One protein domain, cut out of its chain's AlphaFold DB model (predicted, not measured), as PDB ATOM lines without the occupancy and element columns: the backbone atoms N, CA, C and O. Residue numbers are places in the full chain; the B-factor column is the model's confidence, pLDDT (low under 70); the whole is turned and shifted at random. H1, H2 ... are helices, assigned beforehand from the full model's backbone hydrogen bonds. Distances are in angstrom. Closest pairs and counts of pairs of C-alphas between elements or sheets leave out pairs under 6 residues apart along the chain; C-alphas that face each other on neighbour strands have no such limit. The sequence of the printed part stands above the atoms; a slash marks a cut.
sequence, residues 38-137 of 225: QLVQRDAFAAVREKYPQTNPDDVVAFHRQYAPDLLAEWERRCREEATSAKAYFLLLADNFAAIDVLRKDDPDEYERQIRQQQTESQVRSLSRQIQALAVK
ATOM      1  N   GLN A  38      13.617 -18.198  45.446       93.44
ATOM      2  CA  GLN A  38      14.301 -18.067  44.154       93.44
ATOM      3  C   GLN A  38      13.351 -18.258  42.964       93.44
ATOM      4  O   GLN A  38      13.464 -17.544  41.968       93.44
ATOM      5  N   LEU A  39      12.392 -19.188  43.057       93.56
ATOM      6  CA  LEU A  39      11.373 -19.373  42.021       93.56
ATOM      7  C   LEU A  39      10.485 -18.131  41.879       93.56
ATOM      8  O   LEU A  39      10.303 -17.648  40.763       93.56
ATOM      9  N   VAL A  40      10.018 -17.559  42.994       93.94
ATOM     10  CA  VAL A  40       9.210 -16.326  42.987       93.94
ATOM     11  C   VAL A  40       9.975 -15.158  42.361       93.94
ATOM     12  O   VAL A  40       9.430 -14.433  41.528       93.94
ATOM     13  N   GLN A  41      11.252 -14.991  42.714       94.94
ATOM     14  CA  GLN A  41      12.107 -13.957  42.127       94.94
ATOM     15  C   GLN A  41      12.284 -14.162  40.619       94.94
ATOM     16  O   GLN A  41      12.150 -13.213  39.846       94.94
ATOM     17  N   ARG A  42      12.528 -15.405  40.184       95.44
ATOM     18  CA  ARG A  42      12.685 -15.738  38.764       95.44
ATOM     19  C   ARG A  42      11.421 -15.427  37.966       95.44
ATOM     20  O   ARG A  42      11.517 -14.878  36.870       95.44
ATOM     21  N   ASP A  43      10.255 -15.736  38.521       94.62
ATOM     22  CA  ASP A  43       8.966 -15.470  37.883       94.62
ATOM     23  C   ASP A  43       8.667 -13.964  37.802       94.62
ATOM     24  O   ASP A  43       8.128 -13.485  36.800       94.62
ATOM     25  N   ALA A  44       9.060 -13.193  38.822       95.31
ATOM     26  CA  ALA A  44       8.986 -11.733  38.795       95.31
ATOM     27  C   ALA A  44       9.914 -11.133  37.725       95.31
ATOM     28  O   ALA A  44       9.501 -10.258  36.964       95.31
ATOM     29  N   PHE A  45      11.140 -11.648  37.606       97.12
ATOM     30  CA  PHE A  45      12.105 -11.205  36.597       97.12
ATOM     31  C   PHE A  45      11.633 -11.531  35.180       97.12
ATOM     32  O   PHE A  45      11.760 -10.702  34.280       97.12
ATOM     33  N   ALA A  46      11.061 -12.720  34.976       96.31
ATOM     34  CA  ALA A  46      10.478 -13.108  33.698       96.31
ATOM     35  C   ALA A  46       9.355 -12.146  33.280       96.31
ATOM     36  O   ALA A  46       9.334 -11.698  32.138       96.31
ATOM     37  N   ALA A  47       8.484 -11.754  34.215       95.25
ATOM     38  CA  ALA A  47       7.402 -10.816  33.931       95.25
ATOM     39  C   ALA A  47       7.893  -9.404  33.585       95.25
ATOM     40  O   ALA A  47       7.309  -8.746  32.726       95.25
ATOM     41  N   VAL A  48       8.976  -8.937  34.214       96.81
ATOM     42  CA  VAL A  48       9.601  -7.662  33.830       96.81
ATOM     43  C   VAL A  48      10.169  -7.745  32.417       96.81
ATOM     44  O   VAL A  48       9.911  -6.846  31.629       96.81
ATOM     45  N   ARG A  49      10.868  -8.831  32.063       96.94
ATOM     46  CA  ARG A  49      11.395  -9.025  30.698       96.94
ATOM     47  C   ARG A  49      10.291  -9.097  29.644       96.94
ATOM     48  O   ARG A  49      10.487  -8.637  28.527       96.94
ATOM     49  N   GLU A  50       9.144  -9.671  29.996       96.75
ATOM     50  CA  GLU A  50       7.971  -9.735  29.122       96.75
ATOM     51  C   GLU A  50       7.352  -8.344  28.899       96.75
ATOM     52  O   GLU A  50       7.085  -7.966  27.760       96.75
ATOM     53  N   LYS A  51       7.158  -7.561  29.969       96.94
ATOM     54  CA  LYS A  51       6.529  -6.229  29.899       96.94
ATOM     55  C   LYS A  51       7.468  -5.145  29.357       96.94
ATOM     56  O   LYS A  51       7.022  -4.256  28.635       96.94
ATOM     57  N   TYR A  52       8.752  -5.224  29.695       95.56
ATOM     58  CA  TYR A  52       9.793  -4.256  29.349       95.56
ATOM     59  C   TYR A  52      10.985  -4.961  28.681       95.56
ATOM     60  O   TYR A  52      12.019  -5.163  29.319       95.56
ATOM     61  N   PRO A  53      10.892  -5.312  27.383       93.69
ATOM     62  CA  PRO A  53      11.923  -6.106  26.704       93.69
ATOM     63  C   PRO A  53      13.317  -5.466  26.666       93.69
ATOM     64  O   PRO A  53      14.309  -6.167  26.498       93.69
ATOM     65  N   GLN A  54      13.392  -4.140  26.801       91.31
ATOM     66  CA  GLN A  54      14.643  -3.374  26.788       91.31
ATOM     67  C   GLN A  54      15.226  -3.144  28.190       91.31
ATOM     68  O   GLN A  54      16.306  -2.574  28.317       91.31
ATOM     69  N   THR A  55      14.526  -3.567  29.244       93.50
ATOM     70  CA  THR A  55      14.937  -3.370  30.634       93.50
ATOM     71  C   THR A  55      15.471  -4.673  31.209       93.50
ATOM     72  O   THR A  55      14.782  -5.696  31.208       93.50
ATOM     73  N   ASN A  56      16.684  -4.643  31.762       95.31
ATOM     74  CA  ASN A  56      17.183  -5.763  32.547       95.31
ATOM     75  C   ASN A  56      16.591  -5.698  33.973       95.31
ATOM     76  O   ASN A  56      16.754  -4.680  34.646       95.31
ATOM     77  N   PRO A  57      15.930  -6.758  34.483       96.75
ATOM     78  CA  PRO A  57      15.433  -6.788  35.862       96.75
ATOM     79  C   PRO A  57      16.504  -6.495  36.922       96.75
ATOM     80  O   PRO A  57      16.186  -5.937  37.972       96.75
ATOM     81  N   ASP A  58      17.768  -6.830  36.649       97.44
ATOM     82  CA  ASP A  58      18.874  -6.529  37.562       97.44
ATOM     83  C   ASP A  58      19.108  -5.017  37.719       97.44
ATOM     84  O   ASP A  58      19.458  -4.565  38.811       97.44
ATOM     85  N   ASP A  59      18.833  -4.220  36.681       97.25
ATOM     86  CA  ASP A  59      18.939  -2.757  36.738       97.25
ATOM     87  C   ASP A  59      17.839  -2.166  37.627       97.25
ATOM     88  O   ASP A  59      18.098  -1.253  38.413       97.25
ATOM     89  N   VAL A  60      16.632  -2.745  37.590       97.81
ATOM     90  CA  VAL A  60      15.532  -2.383  38.500       97.81
ATOM     91  C   VAL A  60      15.953  -2.626  39.950       97.81
ATOM     92  O   VAL A  60      15.750  -1.766  40.811       97.81
ATOM     93  N   VAL A  61      16.579  -3.774  40.229       98.00
ATOM     94  CA  VAL A  61      17.087  -4.103  41.568       98.00
ATOM     95  C   VAL A  61      18.205  -3.148  41.982       98.00
ATOM     96  O   VAL A  61      18.180  -2.640  43.104       98.00
ATOM     97  N   ALA A  62      19.175  -2.882  41.104       98.00
ATOM     98  CA  ALA A  62      20.293  -1.985  41.387       98.00
ATOM     99  C   ALA A  62      19.814  -0.558  41.692       98.00
ATOM    100  O   ALA A  62      20.218   0.026  42.699       98.00
ATOM    101  N   PHE A  63      18.883  -0.045  40.886       97.56
ATOM    102  CA  PHE A  63      18.259   1.258  41.080       97.56
ATOM    103  C   PHE A  63      17.591   1.366  42.452       97.56
ATOM    104  O   PHE A  63      17.888   2.274  43.231       97.56
ATOM    105  N   HIS A  64      16.718   0.414  42.794       97.81
ATOM    106  CA  HIS A  64      15.999   0.464  44.065       97.81
ATOM    107  C   HIS A  64      16.937   0.250  45.245       97.81
ATOM    108  O   HIS A  64      16.793   0.922  46.258       97.81
ATOM    109  N   ARG A  65      17.955  -0.603  45.118       97.38
ATOM    110  CA  ARG A  65      18.979  -0.759  46.157       97.38
ATOM    111  C   ARG A  65      19.684   0.561  46.469       97.38
ATOM    112  O   ARG A  65      19.976   0.825  47.632       97.38
ATOM    113  N   GLN A  66      19.949   1.377  45.453       96.81
ATOM    114  CA  GLN A  66      20.648   2.647  45.615       96.81
ATOM    115  C   GLN A  66      19.734   3.775  46.118       96.81
ATOM    116  O   GLN A  66      20.149   4.563  46.967       96.81
ATOM    117  N   TYR A  67      18.506   3.867  45.602       96.50
ATOM    118  CA  TYR A  67      17.655   5.049  45.791       96.50
ATOM    119  C   TYR A  67      16.429   4.814  46.684       96.50
ATOM    120  O   TYR A  67      15.946   5.754  47.310       96.50
ATOM    121  N   ALA A  68      15.949   3.575  46.803       96.62
ATOM    122  CA  ALA A  68      14.814   3.196  47.652       96.62
ATOM    123  C   ALA A  68      14.976   1.780  48.238       96.62
ATOM    124  O   ALA A  68      14.166   0.886  47.958       96.62
ATOM    125  N   PRO A  69      16.026   1.541  49.054       96.25
ATOM    126  CA  PRO A  69      16.317   0.211  49.600       96.25
ATOM    127  C   PRO A  69      15.161  -0.325  50.451       96.25
ATOM    128  O   PRO A  69      14.958  -1.528  50.585       96.25
ATOM    129  N   ASP A  70      14.374   0.593  50.998       94.88
ATOM    130  CA  ASP A  70      13.224   0.351  51.843       94.88
ATOM    131  C   ASP A  70      12.067  -0.346  51.090       94.88
ATOM    132  O   ASP A  70      11.350  -1.149  51.695       94.88
ATOM    133  N   LEU A  71      11.924  -0.073  49.785       95.75
ATOM    134  CA  LEU A  71      10.980  -0.736  48.881       95.75
ATOM    135  C   LEU A  71      11.506  -2.093  48.411       95.75
ATOM    136  O   LEU A  71      10.727  -3.037  48.286       95.75
ATOM    137  N   LEU A  72      12.817  -2.211  48.180       96.12
ATOM    138  CA  LEU A  72      13.428  -3.486  47.804       96.12
ATOM    139  C   LEU A  72      13.331  -4.504  48.951       96.12
ATOM    140  O   LEU A  72      12.935  -5.645  48.726       96.12
ATOM    141  N   ALA A  73      13.582  -4.074  50.188       95.19
ATOM    142  CA  ALA A  73      13.414  -4.914  51.374       95.19
ATOM    143  C   ALA A  73      11.961  -5.396  51.551       95.19
ATOM    144  O   ALA A  73      11.719  -6.527  51.973       95.19
ATOM    145  N   GLU A  74      10.982  -4.555  51.201       94.81
ATOM    146  CA  GLU A  74       9.565  -4.930  51.199       94.81
ATOM    147  C   GLU A  74       9.263  -6.010  50.152       94.81
ATOM    148  O   GLU A  74       8.539  -6.964  50.435       94.81
ATOM    149  N   TRP A  75       9.860  -5.917  48.964       96.50
ATOM    150  CA  TRP A  75       9.749  -6.971  47.960       96.50
ATOM    151  C   TRP A  75      10.383  -8.288  48.434       96.50
ATOM    152  O   TRP A  75       9.752  -9.339  48.358       96.50
ATOM    153  N   GLU A  76      11.595  -8.242  48.992       95.00
ATOM    154  CA  GLU A  76      12.288  -9.419  49.539       95.00
ATOM    155  C   GLU A  76      11.510 -10.079  50.689       95.00
ATOM    156  O   GLU A  76      11.543 -11.301  50.866       95.00
ATOM    157  N   ARG A  77      10.792  -9.283  51.487       94.06
ATOM    158  CA  ARG A  77       9.855  -9.777  52.498       94.06
ATOM    159  C   ARG A  77       8.670 -10.498  51.850       94.06
ATOM    160  O   ARG A  77       8.402 -11.647  52.194       94.06
ATOM    161  N   ARG A  78       8.031  -9.895  50.846       95.19
ATOM    162  CA  ARG A  78       6.917 -10.518  50.107       95.19
ATOM    163  C   ARG A  78       7.320 -11.797  49.386       95.19
ATOM    164  O   ARG A  78       6.534 -12.731  49.356       95.19
ATOM    165  N   CYS A  79       8.542 -11.900  48.870       94.44
ATOM    166  CA  CYS A  79       9.027 -13.150  48.279       94.44
ATOM    167  C   CYS A  79       9.032 -14.320  49.280       94.44
ATOM    168  O   CYS A  79       8.912 -15.470  48.863       94.44
ATOM    169  N   ARG A  80       9.162 -14.037  50.584       92.56
ATOM    170  CA  ARG A  80       9.121 -15.036  51.663       92.56
ATOM    171  C   ARG A  80       7.706 -15.301  52.177       92.56
ATOM    172  O   ARG A  80       7.404 -16.433  52.535       92.56
ATOM    173  N   GLU A  81       6.869 -14.269  52.231       90.19
ATOM    174  CA  GLU A  81       5.562 -14.306  52.907       90.19
ATOM    175  C   GLU A  81       4.382 -14.504  51.935       90.19
ATOM    176  O   GLU A  81       3.422 -15.199  52.255       90.19
ATOM    177  N   GLU A  82       4.448 -13.924  50.734       88.69
ATOM    178  CA  GLU A  82       3.321 -13.774  49.805       88.69
ATOM    179  C   GLU A  82       3.768 -13.848  48.327       88.69
ATOM    180  O   GLU A  82       3.822 -12.848  47.604       88.69
ATOM    181  N   ALA A  83       4.053 -15.059  47.840       79.69
ATOM    182  CA  ALA A  83       4.574 -15.304  46.487       79.69
ATOM    183  C   ALA A  83       3.797 -14.588  45.357       79.69
ATOM    184  O   ALA A  83       4.393 -13.979  44.466       79.69
ATOM    185  N   THR A  84       2.462 -14.618  45.402       80.56
ATOM    186  CA  THR A  84       1.609 -14.008  44.370       80.56
ATOM    187  C   THR A  84       1.681 -12.478  44.384       80.56
ATOM    188  O   THR A  84       1.691 -11.852  43.322       80.56
ATOM    189  N   SER A  85       1.763 -11.855  45.569       91.19
ATOM    190  CA  SER A  85       1.820 -10.392  45.697       91.19
ATOM    191  C   SER A  85       3.219  -9.848  45.387       91.19
ATOM    192  O   SER A  85       3.344  -8.738  44.866       91.19
ATOM    193  N   ALA A  86       4.267 -10.648  45.617       94.06
ATOM    194  CA  ALA A  86       5.653 -10.295  45.318       94.06
ATOM    195  C   ALA A  86       5.881  -9.989  43.830       94.06
ATOM    196  O   ALA A  86       6.544  -9.005  43.500       94.06
ATOM    197  N   LYS A  87       5.290 -10.787  42.928       94.56
ATOM    198  CA  LYS A  87       5.378 -10.570  41.475       94.56
ATOM    199  C   LYS A  87       4.774  -9.226  41.064       94.56
ATOM    200  O   LYS A  87       5.418  -8.444  40.371       94.56
ATOM    201  N   ALA A  88       3.542  -8.956  41.498       95.12
ATOM    202  CA  ALA A  88       2.844  -7.711  41.180       95.12
ATOM    203  C   ALA A  88       3.577  -6.490  41.755       95.12
ATOM    204  O   ALA A  88       3.698  -5.464  41.092       95.12
ATOM    205  N   TYR A  89       4.118  -6.627  42.965       97.00
ATOM    206  CA  TYR A  89       4.894  -5.571  43.596       97.00
ATOM    207  C   TYR A  89       6.205  -5.286  42.847       97.00
ATOM    208  O   TYR A  89       6.534  -4.126  42.631       97.00
ATOM    209  N   PHE A  90       6.920  -6.311  42.374       97.62
ATOM    210  CA  PHE A  90       8.127  -6.098  41.567       97.62
ATOM    211  C   PHE A  90       7.833  -5.419  40.228       97.62
ATOM    212  O   PHE A  90       8.602  -4.568  39.793       97.62
ATOM    213  N   LEU A  91       6.701  -5.747  39.594       96.69
ATOM    214  CA  LEU A  91       6.253  -5.036  38.397       96.69
ATOM    215  C   LEU A  91       6.001  -3.555  38.687       96.69
ATOM    216  O   LEU A  91       6.414  -2.725  37.894       96.69
ATOM    217  N   LEU A  92       5.420  -3.201  39.837       97.06
ATOM    218  CA  LEU A  92       5.265  -1.794  40.226       97.06
ATOM    219  C   LEU A  92       6.620  -1.076  40.368       97.06
ATOM    220  O   LEU A  92       6.753   0.076  39.955       97.06
ATOM    221  N   LEU A  93       7.632  -1.751  40.925       97.81
ATOM    222  CA  LEU A  93       8.994  -1.208  40.992       97.81
ATOM    223  C   LEU A  93       9.592  -1.030  39.590       97.81
ATOM    224  O   LEU A  93      10.213  -0.009  39.311       97.81
ATOM    225  N   ALA A  94       9.380  -1.991  38.691       97.94
ATOM    226  CA  ALA A  94       9.822  -1.886  37.304       97.94
ATOM    227  C   ALA A  94       9.116  -0.746  36.551       97.94
ATOM    228  O   ALA A  94       9.773  -0.028  35.805       97.94
ATOM    229  N   ASP A  95       7.820  -0.531  36.789       97.69
ATOM    230  CA  ASP A  95       7.053   0.576  36.210       97.69
ATOM    231  C   ASP A  95       7.629   1.929  36.648       97.69
ATOM    232  O   ASP A  95       7.840   2.814  35.819       97.69
ATOM    233  N   ASN A  96       7.931   2.075  37.943       96.56
ATOM    234  CA  ASN A  96       8.571   3.274  38.481       96.56
ATOM    235  C   ASN A  96       9.973   3.484  37.889       96.56
ATOM    236  O   ASN A  96      10.278   4.581  37.427       96.56
ATOM    237  N   PHE A  97      10.792   2.429  37.845       97.62
ATOM    238  CA  PHE A  97      12.113   2.475  37.224       97.62
ATOM    239  C   PHE A  97      12.022   2.926  35.767       97.62
ATOM    240  O   PHE A  97      12.694   3.881  35.398       97.62
ATOM    241  N   ALA A  98      11.176   2.291  34.953       96.25
ATOM    242  CA  ALA A  98      11.052   2.602  33.533       96.25
ATOM    243  C   ALA A  98      10.575   4.044  33.299       96.25
ATOM    244  O   ALA A  98      11.095   4.722  32.417       96.25
ATOM    245  N   ALA A  99       9.630   4.533  34.111       95.50
ATOM    246  CA  ALA A  99       9.156   5.913  34.029       95.50
ATOM    247  C   ALA A  99      10.273   6.934  34.298       95.50
ATOM    248  O   ALA A  99      10.329   7.970  33.641       95.50
ATOM    249  N   ILE A 100      11.169   6.637  35.242       96.25
ATOM    250  CA  ILE A 100      12.300   7.507  35.573       96.25
ATOM    251  C   ILE A 100      13.430   7.338  34.546       96.25
ATOM    252  O   ILE A 100      14.007   8.324  34.103       96.25
ATOM    253  N   ASP A 101      13.743   6.112  34.126       95.44
ATOM    254  CA  ASP A 101      14.883   5.790  33.257       95.44
ATOM    255  C   ASP A 101      14.809   6.476  31.886       95.44
ATOM    256  O   ASP A 101      15.832   6.941  31.380       95.44
ATOM    257  N   VAL A 102      13.601   6.627  31.328       95.00
ATOM    258  CA  VAL A 102      13.366   7.365  30.070       95.00
ATOM    259  C   VAL A 102      13.864   8.812  30.166       95.00
ATOM    260  O   VAL A 102      14.481   9.324  29.232       95.00
ATOM    261  N   LEU A 103      13.694   9.447  31.327       95.69
ATOM    262  CA  LEU A 103      14.093  10.839  31.554       95.69
ATOM    263  C   LEU A 103      15.616  10.997  31.554       95.69
ATOM    264  O   LEU A 103      16.114  12.074  31.260       95.69
ATOM    265  N   ARG A 104      16.385   9.930  31.812       93.94
ATOM    266  CA  ARG A 104      17.850  10.013  31.935       93.94
ATOM    267  C   ARG A 104      18.517  10.637  30.704       93.94
ATOM    268  O   ARG A 104      19.554  11.280  30.841       93.94
ATOM    269  N   LYS A 105      17.963  10.406  29.511       92.75
ATOM    270  CA  LYS A 105      18.472  10.977  28.254       92.75
ATOM    271  C   LYS A 105      17.685  12.203  27.805       92.75
ATOM    272  O   LYS A 105      18.297  13.135  27.297       92.75
ATOM    273  N   ASP A 106      16.367  12.173  27.977       94.44
ATOM    274  CA  ASP A 106      15.467  13.184  27.420       94.44
ATOM    275  C   ASP A 106      15.447  14.468  28.262       94.44
ATOM    276  O   ASP A 106      15.384  15.565  27.709       94.44
ATOM    277  N   ASP A 107      15.542  14.331  29.586       94.94
ATOM    278  CA  ASP A 107      15.555  15.435  30.548       94.94
ATOM    279  C   ASP A 107      16.376  15.049  31.804       94.94
ATOM    280  O   ASP A 107      15.834  14.546  32.797       94.94
ATOM    281  N   PRO A 108      17.712  15.235  31.769       95.56
ATOM    282  CA  PRO A 108      18.596  14.848  32.869       95.56
ATOM    283  C   PRO A 108      18.297  15.564  34.193       95.56
ATOM    284  O   PRO A 108      18.457  14.966  35.259       95.56
ATOM    285  N   ASP A 109      17.843  16.818  34.138       93.12
ATOM    286  CA  ASP A 109      17.504  17.598  35.331       93.12
ATOM    287  C   ASP A 109      16.253  17.022  36.008       93.12
ATOM    288  O   ASP A 109      16.207  16.841  37.232       93.12
ATOM    289  N   GLU A 110      15.249  16.661  35.208       93.19
ATOM    290  CA  GLU A 110      14.062  15.952  35.668       93.19
ATOM    291  C   GLU A 110      14.399  14.568  36.237       93.19
ATOM    292  O   GLU A 110      13.892  14.187  37.296       93.19
ATOM    293  N   TYR A 111      15.282  13.824  35.571       96.12
ATOM    294  CA  TYR A 111      15.763  12.539  36.068       96.12
ATOM    295  C   TYR A 111      16.383  12.684  37.461       96.12
ATOM    296  O   TYR A 111      15.961  12.006  38.402       96.12
ATOM    297  N   GLU A 112      17.344  13.597  37.632       95.56
ATOM    298  CA  GLU A 112      17.965  13.844  38.934       95.56
ATOM    299  C   GLU A 112      16.940  14.237  39.998       95.56
ATOM    300  O   GLU A 112      17.042  13.819  41.157       95.56
ATOM    301  N   ARG A 113      15.932  15.022  39.616       92.94
ATOM    302  CA  ARG A 113      14.848  15.408  40.515       92.94
ATOM    303  C   ARG A 113      14.059  14.197  41.000       92.94
ATOM    304  O   ARG A 113      13.862  14.065  42.209       92.94
ATOM    305  N   GLN A 114      13.628  13.321  40.093       95.31
ATOM    306  CA  GLN A 114      12.891  12.102  40.442       95.31
ATOM    307  C   GLN A 114      13.723  11.191  41.351       95.31
ATOM    308  O   GLN A 114      13.205  10.653  42.329       95.31
ATOM    309  N   ILE A 115      15.034  11.086  41.105       96.44
ATOM    310  CA  ILE A 115      15.953  10.355  41.986       96.44
ATOM    311  C   ILE A 115      15.964  10.944  43.402       96.44
ATOM    312  O   ILE A 115      15.806  10.208  44.380       96.44
ATOM    313  N   ARG A 116      16.135  12.265  43.537       94.69
ATOM    314  CA  ARG A 116      16.154  12.932  44.853       94.69
ATOM    315  C   ARG A 116      14.821  12.771  45.581       94.69
ATOM    316  O   ARG A 116      14.806  12.543  46.793       94.69
ATOM    317  N   GLN A 117      13.706  12.852  44.856       93.88
ATOM    318  CA  GLN A 117      12.382  12.586  45.411       93.88
ATOM    319  C   GLN A 117      12.287  11.151  45.942       93.88
ATOM    320  O   GLN A 117      11.935  10.958  47.106       93.88
ATOM    321  N   GLN A 118      12.687  10.158  45.147       95.25
ATOM    322  CA  GLN A 118      12.666   8.749  45.536       95.25
ATOM    323  C   GLN A 118      13.486   8.484  46.812       95.25
ATOM    324  O   GLN A 118      13.030   7.787  47.724       95.25
ATOM    325  N   GLN A 119      14.667   9.100  46.916       95.88
ATOM    326  CA  GLN A 119      15.513   9.037  48.109       95.88
ATOM    327  C   GLN A 119      14.842   9.663  49.335       95.88
ATOM    328  O   GLN A 119      14.867   9.080  50.420       95.88
ATOM    329  N   THR A 120      14.222  10.831  49.164       95.19
ATOM    330  CA  THR A 120      13.528  11.550  50.242       95.19
ATOM    331  C   THR A 120      12.354  10.721  50.759       95.19
ATOM    332  O   THR A 120      12.210  10.521  51.963       95.19
ATOM    333  N   GLU A 121      11.544  10.155  49.863       95.12
ATOM    334  CA  GLU A 121      10.420   9.298  50.240       95.12
ATOM    335  C   GLU A 121      10.871   8.011  50.948       95.12
ATOM    336  O   GLU A 121      10.254   7.587  51.930       95.12
ATOM    337  N   SER A 122      11.975   7.408  50.495       95.88
ATOM    338  CA  SER A 122      12.611   6.265  51.163       95.88
ATOM    339  C   SER A 122      13.052   6.613  52.589       95.88
ATOM    340  O   SER A 122      12.751   5.881  53.537       95.88
ATOM    341  N   GLN A 123      13.693   7.771  52.776       96.38
ATOM    342  CA  GLN A 123      14.087   8.267  54.096       96.38
ATOM    343  C   GLN A 123      12.866   8.496  54.999       96.38
ATOM    344  O   GLN A 123      12.856   8.022  56.136       96.38
ATOM    345  N   VAL A 124      11.805   9.127  54.486       96.50
ATOM    346  CA  VAL A 124      10.540   9.336  55.213       96.50
ATOM    347  C   VAL A 124       9.937   8.006  55.677       96.50
ATOM    348  O   VAL A 124       9.573   7.869  56.851       96.50
ATOM    349  N   ARG A 125       9.851   7.002  54.795       95.81
ATOM    350  CA  ARG A 125       9.326   5.670  55.144       95.81
ATOM    351  C   ARG A 125      10.212   4.962  56.168       95.81
ATOM    352  O   ARG A 125       9.690   4.346  57.099       95.81
ATOM    353  N   SER A 126      11.533   5.054  56.024       94.69
ATOM    354  CA  SER A 126      12.496   4.467  56.961       94.69
ATOM    355  C   SER A 126      12.372   5.080  58.359       94.69
ATOM    356  O   SER A 126      12.152   4.353  59.328       94.69
ATOM    357  N   LEU A 127      12.416   6.412  58.466       95.31
ATOM    358  CA  LEU A 127      12.253   7.131  59.733       95.31
ATOM    359  C   LEU A 127      10.897   6.826  60.377       95.31
ATOM    360  O   LEU A 127      10.832   6.550  61.574       95.31
ATOM    361  N   SER A 128       9.821   6.795  59.587       95.25
ATOM    362  CA  SER A 128       8.483   6.457  60.090       95.25
ATOM    363  C   SER A 128       8.444   5.060  60.714       95.25
ATOM    364  O   SER A 128       7.928   4.898  61.822       95.25
ATOM    365  N   ARG A 129       9.042   4.057  60.055       93.31
ATOM    366  CA  ARG A 129       9.146   2.689  60.590       93.31
ATOM    367  C   ARG A 129       9.982   2.632  61.867       93.31
ATOM    368  O   ARG A 129       9.577   1.969  62.819       93.31
ATOM    369  N   GLN A 130      11.101   3.353  61.927       93.12
ATOM    370  CA  GLN A 130      11.935   3.427  63.133       93.12
ATOM    371  C   GLN A 130      11.173   4.055  64.312       93.12
ATOM    372  O   GLN A 130      11.181   3.514  65.417       93.12
ATOM    373  N   ILE A 131      10.441   5.149  64.074       93.12
ATOM    374  CA  ILE A 131       9.601   5.803  65.090       93.12
ATOM    375  C   ILE A 131       8.507   4.856  65.597       93.12
ATOM    376  O   ILE A 131       8.234   4.832  66.799       93.12
ATOM    377  N   GLN A 132       7.878   4.088  64.702       91.94
ATOM    378  CA  GLN A 132       6.863   3.093  65.066       91.94
ATOM    379  C   GLN A 132       7.468   1.939  65.875       91.94
ATOM    380  O   GLN A 132       6.920   1.574  66.913       91.94
ATOM    381  N   ALA A 133       8.628   1.415  65.472       90.81
ATOM    382  CA  ALA A 133       9.315   0.343  66.191       90.81
ATOM    383  C   ALA A 133       9.689   0.744  67.631       90.81
ATOM    384  O   ALA A 133       9.554  -0.060  68.551       90.81
ATOM    385  N   LEU A 134      10.097   2.001  67.844       88.94
ATOM    386  CA  LEU A 134      10.363   2.550  69.180       88.94
ATOM    387  C   LEU A 134       9.092   2.826  70.000       88.94
ATOM    388  O   LEU A 134       9.192   3.028  71.207       88.94
ATOM    389  N   ALA A 135       7.916   2.880  69.367       84.06
ATOM    390  CA  ALA A 135       6.635   3.080  70.045       84.06
ATOM    391  C   ALA A 135       5.991   1.763  70.504       84.06
ATOM    392  O   ALA A 135       5.307   1.764  71.517       84.06
ATOM    393  N   VAL A 136       6.196   0.668  69.761       79.31
ATOM    394  CA  VAL A 136       5.613  -0.658  70.052       79.31
ATOM    395  C   VAL A 136       6.373  -1.402  71.152       79.31
ATOM    396  O   VAL A 136       5.789  -2.222  71.855       79.31
ATOM    397  N   LYS A 137       7.671  -1.130  71.323       68.56
ATOM    398  CA  LYS A 137       8.449  -1.674  72.441       68.56
ATOM    399  C   LYS A 137       8.013  -0.996  73.743       68.56
ATOM    400  O   LYS A 137       8.653  -0.044  74.157       68.56
TER     401      LYS A 137
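AT A GLANCE: This is residues 38 to 137 of the 225 residues of an uncharacterized protein of Lentisphaerae bacterium ADurb.Bin082 (UniProt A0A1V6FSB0). Four helices, H1 to H4, make a flat body, with H4 crossing it and touching the other three; the long helix H6 runs along one edge, and residues 130 to 137 stick out beyond the body. Short H5 sits at the corner before H6. The printed part has 100 residues with six named helices, H1 to H6 in chain order, and no named strand: all helix. It is only just compact, close to loose, with a radius of gyration of the C-alphas of 14.7 A and spans of 46 by 37 by 15 A.

IN THESE COORDINATES: Find C-alpha 38 at (14.301, -18.067, 44.154); from there H1 runs to residue 51. Next come H2, residues 57 to 67, and H3, residues 69 to 81. H4, residues 83 to 101, covers 26.9 A, and H5 is residues 103 to 106. H6, residues 108 to 136, covers 42.3 A and ends at C-alpha 136, (5.613, -0.658, 70.052).

HOW THE PARTS SIT: Look first at Ala 44 and Lys 87, the closest C-alphas of H1 and H4, 4.6 A apart: these helices touch at a steep tilt of 42 degrees. H2 touches H4 about perpendicular, at 74 degrees, closest at C-alphas 60 and 94, 5.9 A. H3 and H4 form a helical hairpin at a shallow tilt of 23 degrees, closest at C-alphas 78 and 86, 5.0 A. H6 touches H2 with residues 115 to 122 alone, closest at C-alphas 67 and 119, 5.1 A. H5 and H6 touch only at the corner, C-alphas 103 and 111 being closest at 5.1 A. H1 and H6 are apart. Every O i to N i+4 pair is within hydrogen-bond range in H1, H2 and H6, against 8 of 9 in H3 and 13 of 15 in H4; H5 is too short for such a pair.

THE WHOLE: The C-alphas of Asp 106 and Lys 137 are the two farthest apart, 47.9 A. The printed part has no cut, and its five links are tight. The mean pLDDT of the printed part is 94.4; residue 137 alone is under 70.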